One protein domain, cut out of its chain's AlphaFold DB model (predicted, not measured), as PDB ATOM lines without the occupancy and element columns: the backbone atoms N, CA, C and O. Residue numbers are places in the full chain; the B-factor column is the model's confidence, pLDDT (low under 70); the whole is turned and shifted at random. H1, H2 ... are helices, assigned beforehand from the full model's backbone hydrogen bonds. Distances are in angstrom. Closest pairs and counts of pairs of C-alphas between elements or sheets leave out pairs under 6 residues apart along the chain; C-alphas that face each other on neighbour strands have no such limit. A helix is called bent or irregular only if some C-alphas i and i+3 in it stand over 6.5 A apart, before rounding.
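This is residues 287 to 351 of the 429 residues of an uncharacterized protein of Mycobacterium malmoense (UniProt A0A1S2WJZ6). Two helices, H1 and H2, make a helical hairpin that is somewhat splayed, and the first residues of H1, 287 to 293, stick out from it. Beyond the end of H2 a long loop, residues 332 to 346, swings away and folds back to the short helix H3, which comes near the side of H1. You have 65 printed residues with three named helices, in the order H1, H2, H3, and no named strand; the class is all helix. The whole is loose, with a radius of gyration of the C-alphas of 13.6 A, and the C-alphas span 39 by 27 by 18 A.

Start with H1, residues 287 to 309, and go on through a tight link of 5 residues to H2, residues 315 to 331. The two touch, and their closest C-alphas, those of Val 304 and Leu 323, are 6.3 A apart. They run opposite ways at a shallow tilt of 34 degrees, only just short of steep, and they form a helical hairpin. After the long link of 15 residues, look at H3, residues 347 to 350. It is close to H1 but not clearly touching it: the closest C-alphas, those of Asp 298 and Pro 347, are 6.0 A apart. H2 and H3 are apart. In H1 every O i to N i+4 pair is within hydrogen-bond range, in H2 10 of 13 are, and H3 is too short for such a pair but has its one O i to N i+3 pair within range.

Find C-alpha 287 at (17.940, 55.182, 28.995); from there H1 runs 32.7 A to C-alpha 309 at (28.067, 33.776, 51.567). H2 begins at C-alpha 315, at (24.368, 37.733, 64.315), and measures 24.8 A to C-alpha 331. It is irregular near its beginning: C-alphas 316 and 319 are 7.7 A apart, against about 5 A in a regular helix, and its line is a rough one. Then look for H3, which measures 4.9 A from C-alpha 347 to C-alpha 350 at (20.883, 41.683, 31.760).

The two C-alphas farthest apart are those of Glu 287 and Ala 316, at 41.4 A, while the first and last printed C-alphas, 287 and 351, are 15.7 A apart. The printed part has no cut. The link from H2 to H3 is long, and its C-alphas lie 8 to 22 A from the mean of all C-alphas. Residues 287 to 293, which belong to H1, stand free. In the B-factor column of this model you will find a mean pLDDT of 88.6 for the printed part, and no printed residue is under 70.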
ATOM      1  N   GLU A 287      16.762  56.062  29.013       84.31
ATOM      2  CA  GLU A 287      17.940  55.182  28.995       84.31
ATOM      3  C   GLU A 287      18.813  55.404  30.235       84.31
ATOM      4  O   GLU A 287      19.198  54.435  30.888       84.31
ATOM      5  N   TYR A 288      19.050  56.664  30.613       90.12
ATOM      6  CA  TYR A 288      19.800  57.002  31.824       90.12
ATOM      7  C   TYR A 288      19.111  56.498  33.099       90.12
ATOM      8  O   TYR A 288      19.742  55.812  33.899       90.12
ATOM      9  N   TYR A 289      17.815  56.773  33.285       91.56
ATOM     10  CA  TYR A 289      17.093  56.316  34.478       91.56
ATOM     11  C   TYR A 289      16.978  54.795  34.558       91.56
ATOM     12  O   TYR A 289      17.040  54.233  35.649       91.56
ATOM     13  N   LEU A 290      16.832  54.115  33.417       89.38
ATOM     14  CA  LEU A 290      16.862  52.656  33.375       89.38
ATOM     15  C   LEU A 290      18.246  52.126  33.758       89.38
ATOM     16  O   LEU A 290      18.331  51.206  34.565       89.38
ATOM     17  N   ALA A 291      19.322  52.724  33.239       87.06
ATOM     18  CA  ALA A 291      20.686  52.348  33.600       87.06
ATOM     19  C   ALA A 291      20.966  52.570  35.095       87.06
ATOM     20  O   ALA A 291      21.518  51.690  35.752       87.06
ATOM     21  N   GLU A 292      20.535  53.702  35.655       93.81
ATOM     22  CA  GLU A 292      20.661  53.987  37.086       93.81
ATOM     23  C   GLU A 292      19.841  53.002  37.932       93.81
ATOM     24  O   GLU A 292      20.346  52.455  38.914       93.81
ATOM     25  N   GLY A 293      18.592  52.735  37.540       92.00
ATOM     26  CA  GLY A 293      17.735  51.752  38.200       92.00
ATOM     27  C   GLY A 293      18.363  50.358  38.208       92.00
ATOM     28  O   GLY A 293      18.384  49.699  39.247       92.00
ATOM     29  N   TYR A 294      18.947  49.934  37.085       89.94
ATOM     30  CA  TYR A 294      19.651  48.656  37.003       89.94
ATOM     31  C   TYR A 294      20.931  48.624  37.827       89.94
ATOM     32  O   TYR A 294      21.149  47.639  38.522       89.94
ATOM     33  N   TRP A 295      21.721  49.698  37.841       90.62
ATOM     34  CA  TRP A 295      22.911  49.782  38.687       90.62
ATOM     35  C   TRP A 295      22.567  49.649  40.179       90.62
ATOM     36  O   TRP A 295      23.245  48.939  40.923       90.62
ATOM     37  N   ARG A 296      21.471  50.278  40.626       91.62
ATOM     38  CA  ARG A 296      20.981  50.130  42.005       91.62
ATOM     39  C   ARG A 296      20.531  48.696  42.299       91.62
ATOM     40  O   ARG A 296      20.845  48.181  43.367       91.62
ATOM     41  N   LEU A 297      19.834  48.047  41.363       91.75
ATOM     42  CA  LEU A 297      19.431  46.641  41.496       91.75
ATOM     43  C   LEU A 297      20.637  45.694  41.530       91.75
ATOM     44  O   LEU A 297      20.652  44.773  42.340       91.75
ATOM     45  N   ASP A 298      21.661  45.937  40.708       90.56
ATOM     46  CA  ASP A 298      22.922  45.182  40.732       90.56
ATOM     47  C   ASP A 298      23.599  45.291  42.101       90.56
ATOM     48  O   ASP A 298      24.046  44.289  42.656       90.56
ATOM     49  N   ARG A 299      23.612  46.493  42.692       92.62
ATOM     50  CA  ARG A 299      24.174  46.709  44.029       92.62
ATOM     51  C   ARG A 299      23.396  45.968  45.118       92.62
ATOM     52  O   ARG A 299      24.006  45.459  46.054       92.62
ATOM     53  N   VAL A 300      22.068  45.904  45.014       92.69
ATOM     54  CA  VAL A 300      21.233  45.117  45.937       92.69
ATOM     55  C   VAL A 300      21.512  43.623  45.783       92.69
ATOM     56  O   VAL A 300      21.683  42.945  46.791       92.69
ATOM     57  N   GLN A 301      21.623  43.123  44.549       92.38
ATOM     58  CA  GLN A 301      21.980  41.728  44.288       92.38
ATOM     59  C   GLN A 301      23.344  41.376  44.896       92.38
ATOM     60  O   GLN A 301      23.458  40.372  45.587       92.38
ATOM     61  N   GLU A 302      24.355  42.229  44.721       91.75
ATOM     62  CA  GLU A 302      25.686  42.033  45.308       91.75
ATOM     63  C   GLU A 302      25.636  41.981  46.846       91.75
ATOM     64  O   GLU A 302      26.314  41.169  47.469       91.75
ATOM     65  N   LEU A 303      24.820  42.831  47.484       92.06
ATOM     66  CA  LEU A 303      24.616  42.786  48.936       92.06
ATOM     67  C   LEU A 303      23.945  41.480  49.375       92.06
ATOM     68  O   LEU A 303      24.371  40.895  50.368       92.06
ATOM     69  N   VAL A 304      22.933  41.020  48.636       92.19
ATOM     70  CA  VAL A 304      22.262  39.733  48.876       92.19
ATOM     71  C   VAL A 304      23.252  38.575  48.765       92.19
ATOM     72  O   VAL A 304      23.293  37.734  49.661       92.19
ATOM     73  N   ASP A 305      24.080  38.557  47.719       90.88
ATOM     74  CA  ASP A 305      25.089  37.518  47.497       90.88
ATOM     75  C   ASP A 305      26.125  37.514  48.640       90.88
ATOM     76  O   ASP A 305      26.368  36.479  49.257       90.88
ATOM     77  N   ASN A 306      26.633  38.690  49.033       91.38
ATOM     78  CA  ASN A 306      27.569  38.830  50.155       91.38
ATOM     79  C   ASN A 306      26.975  38.364  51.499       91.38
ATOM     80  O   ASN A 306      27.661  37.716  52.289       91.38
ATOM     81  N   MET A 307      25.708  38.691  51.776       91.19
ATOM     82  CA  MET A 307      25.017  38.250  52.997       91.19
ATOM     83  C   MET A 307      24.763  36.744  53.018       91.19
ATOM     84  O   MET A 307      24.725  36.145  54.090       91.19
ATOM     85  N   ARG A 308      24.566  36.135  51.845       91.44
ATOM     86  CA  ARG A 308      24.349  34.696  51.709       91.44
ATOM     87  C   ARG A 308      25.633  33.899  51.939       91.44
ATOM     88  O   ARG A 308      25.563  32.804  52.495       91.44
ATOM     89  N   ASP A 309      26.771  34.455  51.530       90.69
ATOM     90  CA  ASP A 309      28.067  33.776  51.567       90.69
ATOM     91  C   ASP A 309      28.809  33.929  52.909       90.69
ATOM     92  O   ASP A 309      29.594  33.045  53.267       90.69
ATOM     93  N   ASP A 310      28.566  34.999  53.684       90.25
ATOM     94  CA  ASP A 310      29.216  35.214  54.988       90.25
ATOM     95  C   ASP A 310      28.282  34.919  56.187       90.25
ATOM     96  O   ASP A 310      27.484  35.773  56.592       90.25
ATOM     97  N   PRO A 311      28.420  33.752  56.852       85.31
ATOM     98  CA  PRO A 311      27.589  33.379  57.998       85.31
ATOM     99  C   PRO A 311      27.807  34.265  59.235       85.31
ATOM    100  O   PRO A 311      27.046  34.177  60.196       85.31
ATOM    101  N   ARG A 312      28.839  35.121  59.251       86.44
ATOM    102  CA  ARG A 312      29.096  36.052  60.362       86.44
ATOM    103  C   ARG A 312      28.169  37.262  60.346       86.44
ATOM    104  O   ARG A 312      28.090  37.961  61.353       86.44
ATOM    105  N   ILE A 313      27.498  37.530  59.227       84.00
ATOM    106  CA  ILE A 313      26.607  38.685  59.079       84.00
ATOM    107  C   ILE A 313      25.258  38.437  59.782       84.00
ATOM    108  O   ILE A 313      24.600  39.386  60.205       84.00
ATOM    109  N   ASP A 314      24.880  37.176  60.017       81.94
ATOM    110  CA  ASP A 314      23.627  36.795  60.682       81.94
ATOM    111  C   ASP A 314      23.750  36.678  62.214       81.94
ATOM    112  O   ASP A 314      23.331  35.708  62.850       81.94
ATOM    113  N   LEU A 315      24.348  37.682  62.854       71.75
ATOM    114  CA  LEU A 315      24.368  37.733  64.315       71.75
ATOM    115  C   LEU A 315      22.961  38.079  64.831       71.75
ATOM    116  O   LEU A 315      22.421  39.146  64.546       71.75
ATOM    117  N   ALA A 316      22.384  37.163  65.616       81.44
ATOM    118  CA  ALA A 316      21.054  37.259  66.233       81.44
ATOM    119  C   ALA A 316      19.848  37.231  65.265       81.44
ATOM    120  O   ALA A 316      18.769  37.700  65.624       81.44
ATOM    121  N   GLY A 317      20.000  36.672  64.057       83.62
ATOM    122  CA  GLY A 317      18.891  36.451  63.115       83.62
ATOM    123  C   GLY A 317      18.429  37.695  62.346       83.62
ATOM    124  O   GLY A 317      17.582  37.590  61.461       83.62
ATOM    125  N   ALA A 318      18.979  38.881  62.630       84.00
ATOM    126  CA  ALA A 318      18.648  40.106  61.899       84.00
ATOM    127  C   ALA A 318      19.062  40.036  60.415       84.00
ATOM    128  O   ALA A 318      18.412  40.646  59.565       84.00
ATOM    129  N   GLY A 319      20.111  39.263  60.099       87.56
ATOM    130  CA  GLY A 319      20.576  39.047  58.733       87.56
ATOM    131  C   GLY A 319      19.533  38.322  57.888       87.56
ATOM    132  O   GLY A 319      19.255  38.757  56.773       87.56
ATOM    133  N   THR A 320      18.887  37.284  58.434       87.75
ATOM    134  CA  THR A 320      17.822  36.552  57.718       87.75
ATOM    135  C   THR A 320      16.617  37.422  57.369       87.75
ATOM    136  O   THR A 320      16.130  37.346  56.243       87.75
ATOM    137  N   ILE A 321      16.188  38.307  58.275       90.56
ATOM    138  CA  ILE A 321      15.058  39.219  58.035       90.56
ATOM    139  C   ILE A 321      15.393  40.207  56.909       90.56
ATOM    140  O   ILE A 321      14.586  40.431  56.009       90.56
ATOM    141  N   ILE A 322      16.597  40.790  56.930       90.25
ATOM    142  CA  ILE A 322      17.048  41.716  55.881       90.25
ATOM    143  C   ILE A 322      17.187  40.979  54.541       90.25
ATOM    144  O   ILE A 322      16.750  41.495  53.514       90.25
ATOM    145  N   LEU A 323      17.747  39.765  54.547       91.00
ATOM    146  CA  LEU A 323      17.905  38.941  53.351       91.00
ATOM    147  C   LEU A 323      16.552  38.591  52.719       91.00
ATOM    148  O   LEU A 323      16.416  38.682  51.500       91.00
ATOM    149  N   GLU A 324      15.550  38.236  53.526       92.38
ATOM    150  CA  GLU A 324      14.190  37.951  53.058       92.38
ATOM    151  C   GLU A 324      13.573  39.178  52.374       92.38
ATOM    152  O   GLU A 324      13.072  39.069  51.256       92.38
ATOM    153  N   GLN A 325      13.698  40.363  52.982       93.12
ATOM    154  CA  GLN A 325      13.179  41.609  52.408       93.12
ATOM    155  C   GLN A 325      13.892  42.006  51.108       93.12
ATOM    156  O   GLN A 325      13.240  42.382  50.135       93.12
ATOM    157  N   LEU A 326      15.223  41.904  51.049       92.44
ATOM    158  CA  LEU A 326      15.971  42.206  49.823       92.44
ATOM    159  C   LEU A 326      15.673  41.195  48.709       92.44
ATOM    160  O   LEU A 326      15.561  41.578  47.546       92.44
ATOM    161  N   THR A 327      15.498  39.919  49.060       92.12
ATOM    162  CA  THR A 327      15.107  38.878  48.102       92.12
ATOM    163  C   THR A 327      13.704  39.143  47.566       92.12
ATOM    164  O   THR A 327      13.519  39.092  46.353       92.12
ATOM    165  N   ALA A 328      12.754  39.514  48.434       91.38
ATOM    166  CA  ALA A 328      11.405  39.903  48.034       91.38
ATOM    167  C   ALA A 328      11.434  41.071  47.036       91.38
ATOM    168  O   ALA A 328      10.839  40.961  45.971       91.38
ATOM    169  N   ILE A 329      12.221  42.127  47.293       90.00
ATOM    170  CA  ILE A 329      12.390  43.258  46.356       90.00
ATOM    171  C   ILE A 329      12.896  42.792  44.982       90.00
ATOM    172  O   ILE A 329      12.465  43.318  43.959       90.00
ATOM    173  N   LEU A 330      13.804  41.813  44.930       90.88
ATOM    174  CA  LEU A 330      14.338  41.291  43.669       90.88
ATOM    175  C   LEU A 330      13.334  40.385  42.932       90.88
ATOM    176  O   LEU A 330      13.298  40.392  41.698       90.88
ATOM    177  N   THR A 331      12.514  39.621  43.659       90.56
ATOM    178  CA  THR A 331      11.558  38.661  43.083       90.56
ATOM    179  C   THR A 331      10.188  39.259  42.764       90.56
ATOM    180  O   THR A 331       9.552  38.834  41.802       90.56
ATOM    181  N   GLU A 332       9.737  40.247  43.532       89.38
ATOM    182  CA  GLU A 332       8.411  40.875  43.448       89.38
ATOM    183  C   GLU A 332       8.405  42.114  42.540       89.38
ATOM    184  O   GLU A 332       7.792  43.127  42.865       89.38
ATOM    185  N   GLY A 333       9.111  42.064  41.407       83.31
ATOM    186  CA  GLY A 333       9.184  43.190  40.473       83.31
ATOM    187  C   GLY A 333       7.830  43.567  39.841       83.31
ATOM    188  O   GLY A 333       6.748  43.330  40.374       83.31
ATOM    189  N   ALA A 334       7.859  44.193  38.661       85.25
ATOM    190  CA  ALA A 334       6.627  44.644  38.002       85.25
ATOM    191  C   ALA A 334       5.635  43.487  37.774       85.25
ATOM    192  O   ALA A 334       6.039  42.388  37.405       85.25
ATOM    193  N   LEU A 335       4.337  43.741  37.955       89.88
ATOM    194  CA  LEU A 335       3.301  42.748  37.676       89.88
ATOM    195  C   LEU A 335       3.109  42.587  36.159       89.88
ATOM    196  O   LEU A 335       3.081  43.573  35.417       89.88
ATOM    197  N   ASP A 336       2.982  41.347  35.697       87.88
ATOM    198  CA  ASP A 336       2.605  41.036  34.321       87.88
ATOM    199  C   ASP A 336       1.106  41.295  34.064       87.88
ATOM    200  O   ASP A 336       0.360  41.766  34.925       87.88
ATOM    201  N   LYS A 337       0.640  40.993  32.846       90.25
ATOM    202  CA  LYS A 337      -0.775  41.162  32.465       90.25
ATOM    203  C   LYS A 337      -1.729  40.261  33.259       90.25
ATOM    204  O   LYS A 337      -2.908  40.589  33.349       90.25
ATOM    205  N   ASP A 338      -1.219  39.171  33.826       93.75
ATOM    206  CA  ASP A 338      -1.954  38.227  34.668       93.75
ATOM    207  C   ASP A 338      -1.786  38.554  36.164       93.75
ATOM    208  O   ASP A 338      -2.156  37.755  37.027       93.75
ATOM    209  N   ASN A 339      -1.247  39.739  36.474       91.75
ATOM    210  CA  ASN A 339      -1.001  40.238  37.819       91.75
ATOM    211  C   ASN A 339      -0.002  39.385  38.628       91.75
ATOM    212  O   ASN A 339      -0.065  39.355  39.858       91.75
ATOM    213  N   LYS A 340       0.912  38.676  37.953       91.50
ATOM    214  CA  LYS A 340       1.998  37.903  38.573       91.50
ATOM    215  C   LYS A 340       3.281  38.732  38.628       91.50
ATOM    216  O   LYS A 340       3.593  39.412  37.650       91.50
ATOM    217  N   PRO A 341       4.053  38.672  39.726       89.50
ATOM    218  CA  PRO A 341       5.319  39.390  39.820       89.50
ATOM    219  C   PRO A 341       6.327  38.857  38.801       89.50
ATOM    220  O   PRO A 341       6.587  37.654  38.727       89.50
ATOM    221  N   ILE A 342       6.903  39.768  38.020       88.62
ATOM    222  CA  ILE A 342       8.035  39.487  37.142       88.62
ATOM    223  C   ILE A 342       9.304  39.776  37.949       88.62
ATOM    224  O   ILE A 342       9.538  40.940  38.293       88.62
ATOM    225  N   PRO A 343      10.149  38.769  38.230       89.56
ATOM    226  CA  PRO A 343      11.398  39.006  38.936       89.56
ATOM    227  C   PRO A 343      12.280  39.962  38.130       89.56
ATOM    228  O   PRO A 343      12.337  39.900  36.895       89.56
ATOM    229  N   HIS A 344      12.983  40.851  38.826       86.50
ATOM    230  CA  HIS A 344      13.973  41.692  38.174       86.50
ATOM    231  C   HIS A 344      15.044  40.801  37.544       86.50
ATOM    232  O   HIS A 344      15.529  39.853  38.157       86.50
ATOM    233  N   GLN A 345      15.422  41.112  36.302       87.00
ATOM    234  CA  GLN A 345      16.497  40.383  35.632       87.00
ATOM    235  C   GLN A 345      17.772  40.462  36.485       87.00
ATOM    236  O   GLN A 345      18.066  41.515  37.049       87.00
ATOM    237  N   THR A 346      18.544  39.388  36.599       87.19
ATOM    238  CA  THR A 346      19.847  39.453  37.285       87.19
ATOM    239  C   THR A 346      20.876  40.184  36.410       87.19
ATOM    240  O   THR A 346      20.689  40.246  35.190       87.19
ATOM    241  N   PRO A 347      21.988  40.706  36.963       85.06
ATOM    242  CA  PRO A 347      23.073  41.266  36.153       85.06
ATOM    243  C   PRO A 347      23.535  40.321  35.033       85.06
ATOM    244  O   PRO A 347      23.799  40.759  33.919       85.06
ATOM    245  N   GLN A 348      23.555  39.009  35.288       84.00
ATOM    246  CA  GLN A 348      23.918  37.979  34.306       84.00
ATOM    247  C   GLN A 348      22.866  37.821  33.196       84.00
ATOM    248  O   GLN A 348      23.222  37.643  32.037       84.00
ATOM    249  N   GLN A 349      21.575  37.921  33.526       83.19
ATOM    250  CA  GLN A 349      20.487  37.914  32.538       83.19
ATOM    251  C   GLN A 349      20.429  39.225  31.736       83.19
ATOM    252  O   GLN A 349      20.106  39.212  30.550       83.19
ATOM    253  N   ARG A 350      20.766  40.354  32.378       80.69
ATOM    254  CA  ARG A 350      20.883  41.683  31.760       80.69
ATOM    255  C   ARG A 350      22.137  41.858  30.935       80.69
ATOM    256  O   ARG A 350      22.138  42.730  30.063       80.69
ATOM    257  N   ALA A 351      23.178  41.070  31.204       74.62
ATOM    258  CA  ALA A 351      24.358  40.952  30.373       74.62
ATOM    259  C   ALA A 351      23.939  40.361  29.022       74.62
ATOM    260  O   ALA A 351      24.286  39.261  28.620       74.62
TER     261      ALA A 351